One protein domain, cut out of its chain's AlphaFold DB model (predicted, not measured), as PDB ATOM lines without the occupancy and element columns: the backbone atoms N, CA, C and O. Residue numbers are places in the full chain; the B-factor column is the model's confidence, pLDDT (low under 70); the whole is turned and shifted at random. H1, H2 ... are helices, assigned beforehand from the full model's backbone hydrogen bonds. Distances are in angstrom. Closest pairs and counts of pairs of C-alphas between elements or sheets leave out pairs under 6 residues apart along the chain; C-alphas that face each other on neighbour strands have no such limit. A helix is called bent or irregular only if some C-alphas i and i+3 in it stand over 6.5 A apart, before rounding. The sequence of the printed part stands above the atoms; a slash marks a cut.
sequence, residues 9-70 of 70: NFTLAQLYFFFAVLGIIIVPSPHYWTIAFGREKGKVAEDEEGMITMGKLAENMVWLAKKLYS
ATOM      1  N   ASN A   9      34.855 -44.657 -10.832       78.44
ATOM      2  CA  ASN A   9      33.556 -45.157 -11.291       78.44
ATOM      3  C   ASN A   9      33.030 -46.308 -10.438       78.44
ATOM      4  O   ASN A   9      31.824 -46.417 -10.253       78.44
ATOM      5  N   PHE A  10      33.916 -47.150  -9.899       85.56
ATOM      6  CA  PHE A  10      33.507 -48.245  -9.020       85.56
ATOM      7  C   PHE A  10      32.904 -47.727  -7.715       85.56
ATOM      8  O   PHE A  10      31.837 -48.190  -7.325       85.56
ATOM      9  N   THR A  11      33.517 -46.723  -7.089       85.25
ATOM     10  CA  THR A  11      32.967 -46.086  -5.885       85.25
ATOM     11  C   THR A  11      31.628 -45.412  -6.176       85.25
ATOM     12  O   THR A  11      30.678 -45.578  -5.413       85.25
ATOM     13  N   LEU A  12      31.507 -44.716  -7.312       87.69
ATOM     14  CA  LEU A  12      30.231 -44.133  -7.734       87.69
ATOM     15  C   LEU A  12      29.158 -45.210  -7.969       87.69
ATOM     16  O   LEU A  12      28.028 -45.063  -7.509       87.69
ATOM     17  N   ALA A  13      29.506 -46.312  -8.635       88.69
ATOM     18  CA  ALA A  13      28.589 -47.424  -8.872       88.69
ATOM     19  C   ALA A  13      28.138 -48.083  -7.561       88.69
ATOM     20  O   ALA A  13      26.958 -48.385  -7.408       88.69
ATOM     21  N   GLN A  14      29.040 -48.249  -6.589       90.69
ATOM     22  CA  GLN A  14      28.695 -48.749  -5.255       90.69
ATOM     23  C   GLN A  14      27.673 -47.847  -4.553       90.69
ATOM     24  O   GLN A  14      26.710 -48.357  -3.980       90.69
ATOM     25  N   LEU A  15      27.830 -46.521  -4.643       89.88
ATOM     26  CA  LEU A  15      26.842 -45.574  -4.117       89.88
ATOM     27  C   LEU A  15      25.498 -45.698  -4.840       89.88
ATOM     28  O   LEU A  15      24.455 -45.729  -4.192       89.88
ATOM     29  N   TYR A  16      25.507 -45.819  -6.168       90.81
ATOM     30  CA  TYR A  16      24.275 -46.015  -6.933       90.81
ATOM     31  C   TYR A  16      23.559 -47.310  -6.555       90.81
ATOM     32  O   TYR A  16      22.351 -47.288  -6.343       90.81
ATOM     33  N   PHE A  17      24.276 -48.421  -6.393       91.94
ATOM     34  CA  PHE A  17      23.661 -49.662  -5.925       91.94
ATOM     35  C   PHE A  17      23.078 -49.518  -4.520       91.94
ATOM     36  O   PHE A  17      21.954 -49.959  -4.284       91.94
ATOM     37  N   PHE A  18      23.794 -48.855  -3.609       93.00
ATOM     38  CA  PHE A  18      23.305 -48.603  -2.256       93.00
ATOM     39  C   PHE A  18      21.989 -47.811  -2.260       93.00
ATOM     40  O   PHE A  18      21.007 -48.244  -1.656       93.00
ATOM     41  N   PHE A  19      21.928 -46.695  -2.990       91.00
ATOM     42  CA  PHE A  19      20.711 -45.884  -3.075       91.00
ATOM     43  C   PHE A  19      19.570 -46.597  -3.812       91.00
ATOM     44  O   PHE A  19      18.413 -46.457  -3.415       91.00
ATOM     45  N   ALA A  20      19.882 -47.405  -4.828       91.62
ATOM     46  CA  ALA A  20      18.884 -48.183  -5.553       91.62
ATOM     47  C   ALA A  20      18.188 -49.213  -4.647       91.62
ATOM     48  O   ALA A  20      16.968 -49.346  -4.701       91.62
ATOM     49  N   VAL A  21      18.936 -49.895  -3.770       94.00
ATOM     50  CA  VAL A  21      18.362 -50.847  -2.799       94.00
ATOM     51  C   VAL A  21      17.445 -50.149  -1.792       94.00
ATOM     52  O   VAL A  21      16.444 -50.725  -1.373       94.00
ATOM     53  N   LEU A  22      17.736 -48.895  -1.442       94.94
ATOM     54  CA  LEU A  22      16.875 -48.075  -0.585       94.94
ATOM     55  C   LEU A  22      15.630 -47.525  -1.307       94.94
ATOM     56  O   LEU A  22      14.841 -46.811  -0.690       94.94
ATOM     57  N   GLY A  23      15.448 -47.823  -2.596       89.94
ATOM     58  CA  GLY A  23      14.325 -47.321  -3.392       89.94
ATOM     59  C   GLY A  23      14.418 -45.828  -3.721       89.94
ATOM     60  O   GLY A  23      13.406 -45.205  -4.039       89.94
ATOM     61  N   ILE A  24      15.611 -45.232  -3.632       90.62
ATOM     62  CA  ILE A  24      15.827 -43.810  -3.914       90.62
ATOM     63  C   ILE A  24      15.975 -43.600  -5.425       90.62
ATOM     64  O   ILE A  24      16.687 -44.340  -6.105       90.62
ATOM     65  N   ILE A  25      15.332 -42.553  -5.952       85.00
ATOM     66  CA  ILE A  25      15.471 -42.175  -7.361       85.00
ATOM     67  C   ILE A  25      16.849 -41.549  -7.586       85.00
ATOM     68  O   ILE A  25      17.188 -40.522  -6.997       85.00
ATOM     69  N   ILE A  26      17.631 -42.159  -8.474       84.06
ATOM     70  CA  ILE A  26      18.963 -41.688  -8.852       84.06
ATOM     71  C   ILE A  26      18.842 -40.887 -10.144       84.06
ATOM     72  O   ILE A  26      18.415 -41.408 -11.173       84.06
ATOM     73  N   VAL A  27      19.259 -39.625 -10.099       83.19
ATOM     74  CA  VAL A  27      19.354 -38.762 -11.279       83.19
ATOM     75  C   VAL A  27      20.829 -38.687 -11.676       83.19
ATOM     76  O   VAL A  27      21.610 -38.109 -10.929       83.19
ATOM     77  N   PRO A  28      21.270 -39.285 -12.791       77.19
ATOM     78  CA  PRO A  28      22.643 -39.123 -13.259       77.19
ATOM     79  C   PRO A  28      22.833 -37.776 -13.975       77.19
ATOM     80  O   PRO A  28      21.887 -37.204 -14.526       77.19
ATOM     81  N   SER A  29      24.072 -37.274 -14.010       75.19
ATOM     82  CA  SER A  29      24.407 -36.137 -14.872       75.19
ATOM     83  C   SER A  29      24.481 -36.581 -16.342       75.19
ATOM     84  O   SER A  29      25.071 -37.621 -16.630       75.19
ATOM     85  N   PRO A  30      23.932 -35.808 -17.296       71.94
ATOM     86  CA  PRO A  30      23.930 -36.179 -18.711       71.94
ATOM     87  C   PRO A  30      25.272 -35.920 -19.415       71.94
ATOM     88  O   PRO A  30      25.434 -36.303 -20.568       71.94
ATOM     89  N   HIS A  31      26.216 -35.230 -18.763       69.62
ATOM     90  CA  HIS A  31      27.470 -34.794 -19.386       69.62
ATOM     91  C   HIS A  31      28.646 -35.749 -19.170       69.62
ATOM     92  O   HIS A  31      29.428 -35.958 -20.094       69.62
ATOM     93  N   TYR A  32      28.787 -36.320 -17.972       72.00
ATOM     94  CA  TYR A  32      29.834 -37.290 -17.644       72.00
ATOM     95  C   TYR A  32      29.507 -38.007 -16.321       72.00
ATOM     96  O   TYR A  32      28.445 -37.777 -15.740       72.00
ATOM     97  N   TRP A  33      30.411 -38.861 -15.820       82.31
ATOM     98  CA  TRP A  33      30.301 -39.425 -14.468       82.31
ATOM     99  C   TRP A  33      30.060 -38.306 -13.452       82.31
ATOM    100  O   TRP A  33      30.800 -37.324 -13.462       82.31
ATOM    101  N   THR A  34      29.047 -38.464 -12.590       84.56
ATOM    102  CA  THR A  34      28.623 -37.491 -11.565       84.56
ATOM    103  C   THR A  34      29.691 -37.324 -10.473       84.56
ATOM    104  O   THR A  34      29.527 -37.761  -9.337       84.56
ATOM    105  N   ILE A  35      30.836 -36.753 -10.845       86.31
ATOM    106  CA  ILE A  35      32.058 -36.664 -10.047       86.31
ATOM    107  C   ILE A  35      32.769 -35.352 -10.393       86.31
ATOM    108  O   ILE A  35      32.979 -35.041 -11.570       86.31
ATOM    109  N   ALA A  36      33.195 -34.628  -9.359       87.81
ATOM    110  CA  ALA A  36      34.093 -33.482  -9.457       87.81
ATOM    111  C   ALA A  36      35.377 -33.749  -8.654       87.81
ATOM    112  O   ALA A  36      35.338 -34.441  -7.632       87.81
ATOM    113  N   PHE A  37      36.512 -33.222  -9.110       84.88
ATOM    114  CA  PHE A  37      37.834 -33.489  -8.543       84.88
ATOM    115  C   PHE A  37      38.435 -32.247  -7.887       84.88
ATOM    116  O   PHE A  37      38.462 -31.173  -8.470       84.88
ATOM    117  N   GLY A  38      39.004 -32.409  -6.694       86.62
ATOM    118  CA  GLY A  38      39.798 -31.380  -6.028       86.62
ATOM    119  C   GLY A  38      40.858 -32.037  -5.158       86.62
ATOM    120  O   GLY A  38      40.530 -32.867  -4.315       86.62
ATOM    121  N   ARG A  39      42.134 -31.703  -5.379       83.25
ATOM    122  CA  ARG A  39      43.249 -32.272  -4.598       83.25
ATOM    123  C   ARG A  39      43.287 -31.729  -3.167       83.25
ATOM    124  O   ARG A  39      43.694 -32.433  -2.251       83.25
ATOM    125  N   GLU A  40      42.856 -30.487  -2.994       89.81
ATOM    126  CA  GLU A  40      42.787 -29.787  -1.715       89.81
ATOM    127  C   GLU A  40      41.371 -29.251  -1.494       89.81
ATOM    128  O   GLU A  40      40.574 -29.121  -2.432       89.81
ATOM    129  N   LYS A  41      41.047 -28.909  -0.245       83.00
ATOM    130  CA  LYS A  41      39.763 -28.291   0.088       83.00
ATOM    131  C   LYS A  41      39.582 -27.006  -0.730       83.00
ATOM    132  O   LYS A  41      40.453 -26.149  -0.745       83.00
ATOM    133  N   GLY A  42      38.441 -26.878  -1.403       86.12
ATOM    134  CA  GLY A  42      38.116 -25.714  -2.237       86.12
ATOM    135  C   GLY A  42      38.604 -25.806  -3.686       86.12
ATOM    136  O   GLY A  42      37.987 -25.200  -4.554       86.12
ATOM    137  N   LYS A  43      39.603 -26.646  -3.991       87.00
ATOM    138  CA  LYS A  43      40.102 -26.837  -5.366       87.00
ATOM    139  C   LYS A  43      39.122 -27.543  -6.300       87.00
ATOM    140  O   LYS A  43      39.310 -27.510  -7.505       87.00
ATOM    141  N   VAL A  44      38.054 -28.135  -5.763       86.94
ATOM    142  CA  VAL A  44      36.971 -28.717  -6.572       86.94
ATOM    143  C   VAL A  44      36.267 -27.678  -7.449       86.94
ATOM    144  O   VAL A  44      35.786 -28.018  -8.522       86.94
ATOM    145  N   ALA A  45      36.252 -26.408  -7.030       89.69
ATOM    146  CA  ALA A  45      35.671 -25.324  -7.820       89.69
ATOM    147  C   ALA A  45      36.462 -25.032  -9.109       89.69
ATOM    148  O   ALA A  45      35.913 -24.447 -10.035       89.69
ATOM    149  N   GLU A  46      37.731 -25.451  -9.172       90.06
ATOM    150  CA  GLU A  46      38.595 -25.305 -10.350       90.06
ATOM    151  C   GLU A  46      38.397 -26.458 -11.357       90.06
ATOM    152  O   GLU A  46      38.893 -26.386 -12.479       90.06
ATOM    153  N   ASP A  47      37.651 -27.513 -11.002       88.31
ATOM    154  CA  ASP A  47      37.243 -28.564 -11.942       88.31
ATOM    155  C   ASP A  47      36.021 -28.111 -12.746       88.31
ATOM    156  O   ASP A  47      34.890 -28.504 -12.463       88.31
ATOM    157  N   GLU A  48      36.251 -27.276 -13.760       87.88
ATOM    158  CA  GLU A  48      35.200 -26.721 -14.626       87.88
ATOM    159  C   GLU A  48      34.251 -27.799 -15.176       87.88
ATOM    160  O   GLU A  48      33.030 -27.647 -15.139       87.88
ATOM    161  N   GLU A  49      34.796 -28.930 -15.631       85.19
ATOM    162  CA  GLU A  49      34.016 -30.055 -16.160       85.19
ATOM    163  C   GLU A  49      33.150 -30.702 -15.062       85.19
ATOM    164  O   GLU A  49      31.970 -30.999 -15.287       85.19
ATOM    165  N   GLY A  50      33.700 -30.871 -13.856       87.12
ATOM    166  CA  GLY A  50      32.965 -31.349 -12.683       87.12
ATOM    167  C   GLY A  50      31.865 -30.382 -12.249       87.12
ATOM    168  O   GLY A  50      30.742 -30.808 -11.978       87.12
ATOM    169  N   MET A  51      32.139 -29.080 -12.262       90.75
ATOM    170  CA  MET A  51      31.166 -28.048 -11.907       90.75
ATOM    171  C   MET A  51      30.017 -27.970 -12.920       90.75
ATOM    172  O   MET A  51      28.855 -27.908 -12.514       90.75
ATOM    173  N   ILE A  52      30.301 -28.077 -14.223       89.81
ATOM    174  CA  ILE A  52      29.267 -28.176 -15.271       89.81
ATOM    175  C   ILE A  52      28.417 -29.438 -15.074       89.81
ATOM    176  O   ILE A  52      27.188 -29.393 -15.165       89.81
ATOM    177  N   THR A  53      29.067 -30.566 -14.779       89.38
ATOM    178  CA  THR A  53      28.405 -31.852 -14.516       89.38
ATOM    179  C   THR A  53      27.443 -31.747 -13.330       89.38
ATOM    180  O   THR A  53      26.307 -32.221 -13.429       89.38
ATOM    181  N   MET A  54      27.868 -31.097 -12.242       89.62
ATOM    182  CA  MET A  54      27.061 -30.887 -11.034       89.62
ATOM    183  C   MET A  54      25.930 -29.874 -11.244       89.62
ATOM    184  O   MET A  54      24.832 -30.078 -10.730       89.62
ATOM    185  N   GLY A  55      26.148 -28.827 -12.044       91.19
ATOM    186  CA  GLY A  55      25.088 -27.889 -12.427       91.19
ATOM    187  C   GLY A  55      23.944 -28.588 -13.169       91.19
ATOM    188  O   GLY A  55      22.784 -28.479 -12.777       91.19
ATOM    189  N   LYS A  56      24.273 -29.412 -14.170       89.50
ATOM    190  CA  LYS A  56      23.275 -30.178 -14.942       89.50
ATOM    191  C   LYS A  56      22.569 -31.249 -14.118       89.50
ATOM    192  O   LYS A  56      21.386 -31.509 -14.320       89.50
ATOM    193  N   LEU A  57      23.288 -31.870 -13.181       90.69
ATOM    194  CA  LEU A  57      22.682 -32.766 -12.201       90.69
ATOM    195  C   LEU A  57      21.590 -32.032 -11.408       90.69
ATOM    196  O   LEU A  57      20.468 -32.526 -11.317       90.69
ATOM    197  N   ALA A  58      21.909 -30.851 -10.872       90.88
ATOM    198  CA  ALA A  58      20.974 -30.055 -10.084       90.88
ATOM    199  C   ALA A  58      19.750 -29.623 -10.906       90.88
ATOM    200  O   ALA A  58      18.622 -29.757 -10.431       90.88
ATOM    201  N   GLU A  59      19.945 -29.182 -12.151       91.88
ATOM    202  CA  GLU A  59      18.850 -28.859 -13.077       91.88
ATOM    203  C   GLU A  59      17.900 -30.049 -13.275       91.88
ATOM    204  O   GLU A  59      16.682 -29.895 -13.150       91.88
ATOM    205  N   ASN A  60      18.445 -31.248 -13.503       90.31
ATOM    206  CA  ASN A  60      17.647 -32.461 -13.676       90.31
ATOM    207  C   ASN A  60      16.912 -32.865 -12.392       90.31
ATOM    208  O   ASN A  60      15.748 -33.264 -12.452       90.31
ATOM    209  N   MET A  61      17.559 -32.745 -11.229       91.31
ATOM    210  CA  MET A  61      16.922 -33.016  -9.937       91.31
ATOM    211  C   MET A  61      15.761 -32.054  -9.676       91.31
ATOM    212  O   MET A  61      14.685 -32.491  -9.272       91.31
ATOM    213  N   VAL A  62      15.948 -30.759  -9.951       93.69
ATOM    214  CA  VAL A  62      14.889 -29.747  -9.819       93.69
ATOM    215  C   VAL A  62      13.753 -30.021 -10.800       93.69
ATOM    216  O   VAL A  62      12.586 -29.939 -10.415       93.69
ATOM    217  N   TRP A  63      14.065 -30.358 -12.053       92.19
ATOM    218  CA  TRP A  63      13.054 -30.714 -13.047       92.19
ATOM    219  C   TRP A  63      12.234 -31.928 -12.601       92.19
ATOM    220  O   TRP A  63      11.005 -31.869 -12.622       92.19
ATOM    221  N   LEU A  64      12.893 -32.991 -12.136       91.56
ATOM    222  CA  LEU A  64      12.220 -34.201 -11.674       91.56
ATOM    223  C   LEU A  64      11.367 -33.928 -10.431       91.56
ATOM    224  O   LEU A  64      10.204 -34.321 -10.396       91.56
ATOM    225  N   ALA A  65      11.904 -33.212  -9.439       91.62
ATOM    226  CA  ALA A  65      11.161 -32.848  -8.235       91.62
ATOM    227  C   ALA A  65       9.899 -32.043  -8.580       91.62
ATOM    228  O   ALA A  65       8.818 -32.350  -8.083       91.62
ATOM    229  N   LYS A  66      10.007 -31.082  -9.508       94.44
ATOM    230  CA  LYS A  66       8.847 -30.347 -10.031       94.44
ATOM    231  C   LYS A  66       7.850 -31.244 -10.760       94.44
ATOM    232  O   LYS A  66       6.693 -30.883 -10.826       94.44
ATOM    233  N   LYS A  67       8.247 -32.373 -11.347       93.06
ATOM    234  CA  LYS A  67       7.306 -33.295 -12.010       93.06
ATOM    235  C   LYS A  67       6.637 -34.276 -11.054       93.06
ATOM    236  O   LYS A  67       5.547 -34.741 -11.358       93.06
ATOM    237  N   LEU A  68       7.286 -34.595  -9.938       92.06
ATOM    238  CA  LEU A  68       6.765 -35.528  -8.938       92.06
ATOM    239  C   LEU A  68       5.902 -34.846  -7.870       92.06
ATOM    240  O   LEU A  68       5.029 -35.495  -7.304       92.06
ATOM    241  N   TYR A  69       6.157 -33.566  -7.586       89.50
ATOM    242  CA  TYR A  69       5.545 -32.842  -6.466       89.50
ATOM    243  C   TYR A  69       4.839 -31.529  -6.865       89.50
ATOM    244  O   TYR A  69       4.496 -30.749  -5.978       89.50
ATOM    245  N   SER A  70       4.640 -31.265  -8.165       60.50
ATOM    246  CA  SER A  70       3.821 -30.142  -8.669       60.50
ATOM    247  C   SER A  70       2.487 -30.607  -9.221       60.50
ATOM    248  O   SER A  70       2.409 -31.761  -9.690       60.50
TER     249      SER A  70
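AT A GLANCE: This is residues 9 to 70 of the 70 residues of an uncharacterized protein of marine sediment metagenome (UniProt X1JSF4). The chain is laid out like a loose Z: two separate helices, H1 and the longer H3, run nearly the same way, and the long unnamed stretch of residues 22 to 42 folds back between them as the slanting stroke. The short helix H2 sits at the corner where this stretch turns into H3, and H3 makes the long edge of the model. The printed part has 62 residues with three named helices, in the order H1, H2, H3, and no named strand; the class is all helix, with 39 residues in named elements. The whole is loose, with a radius of gyration of the C-alphas of 13.2 A, and the C-alphas span 37 by 25 by 19 A.

HOW THE PARTS SIT: H1, residues 9 to 21, touches no helix. It is apart from H2, residues 43 to 46, and also from H3, residues 48 to 69. H2 and H3 only just touch, with 3 pairs of C-alphas within 8 A, and they touch only at the corner by their link. Their closest C-alphas are those of Ala 45 and Met 51, 6.7 A apart, and H3 touches H2 with residues 50 to 51 alone. In H1 and H3 every O i to N i+4 pair is within hydrogen-bond range. H2 is too short for such a pair, but its one O i to N i+3 pair is within range.

IN THESE COORDINATES: H1 begins with C-alpha 9 at (33.556, -45.157, -11.291) and ends at Val 21, 18.3 A from first to last C-alpha. H2 has four residues, Lys 43 to Glu 46, with C-alpha 43 at (40.102, -26.837, -5.366). H3, Glu 48 to Tyr 69, is the longest helix, with 22 residues and 31.4 A from first to last C-alpha; its C-alpha 69 is at (5.545, -32.842, -6.466). No helix is bent.

THE WHOLE: The two C-alphas farthest apart are those of Arg 39 and Ser 70, at 39.7 A. The printed part has no cut and ends at residue 70, the chain's last residue. The link from H1 to H2 is long, with 21 residues, and its C-alphas lie 4 to 20 A from the mean of the C-alphas; the link from H2 to H3 is tight, with 1 residue. Residues 18 to 23, of which 18 to 21 belong to H1, stand free, and so do residues 65 to 70, of which 65 to 69 belong to H3. The mean pLDDT of the printed part is 87.1, and residues 31 and 70 are under 70.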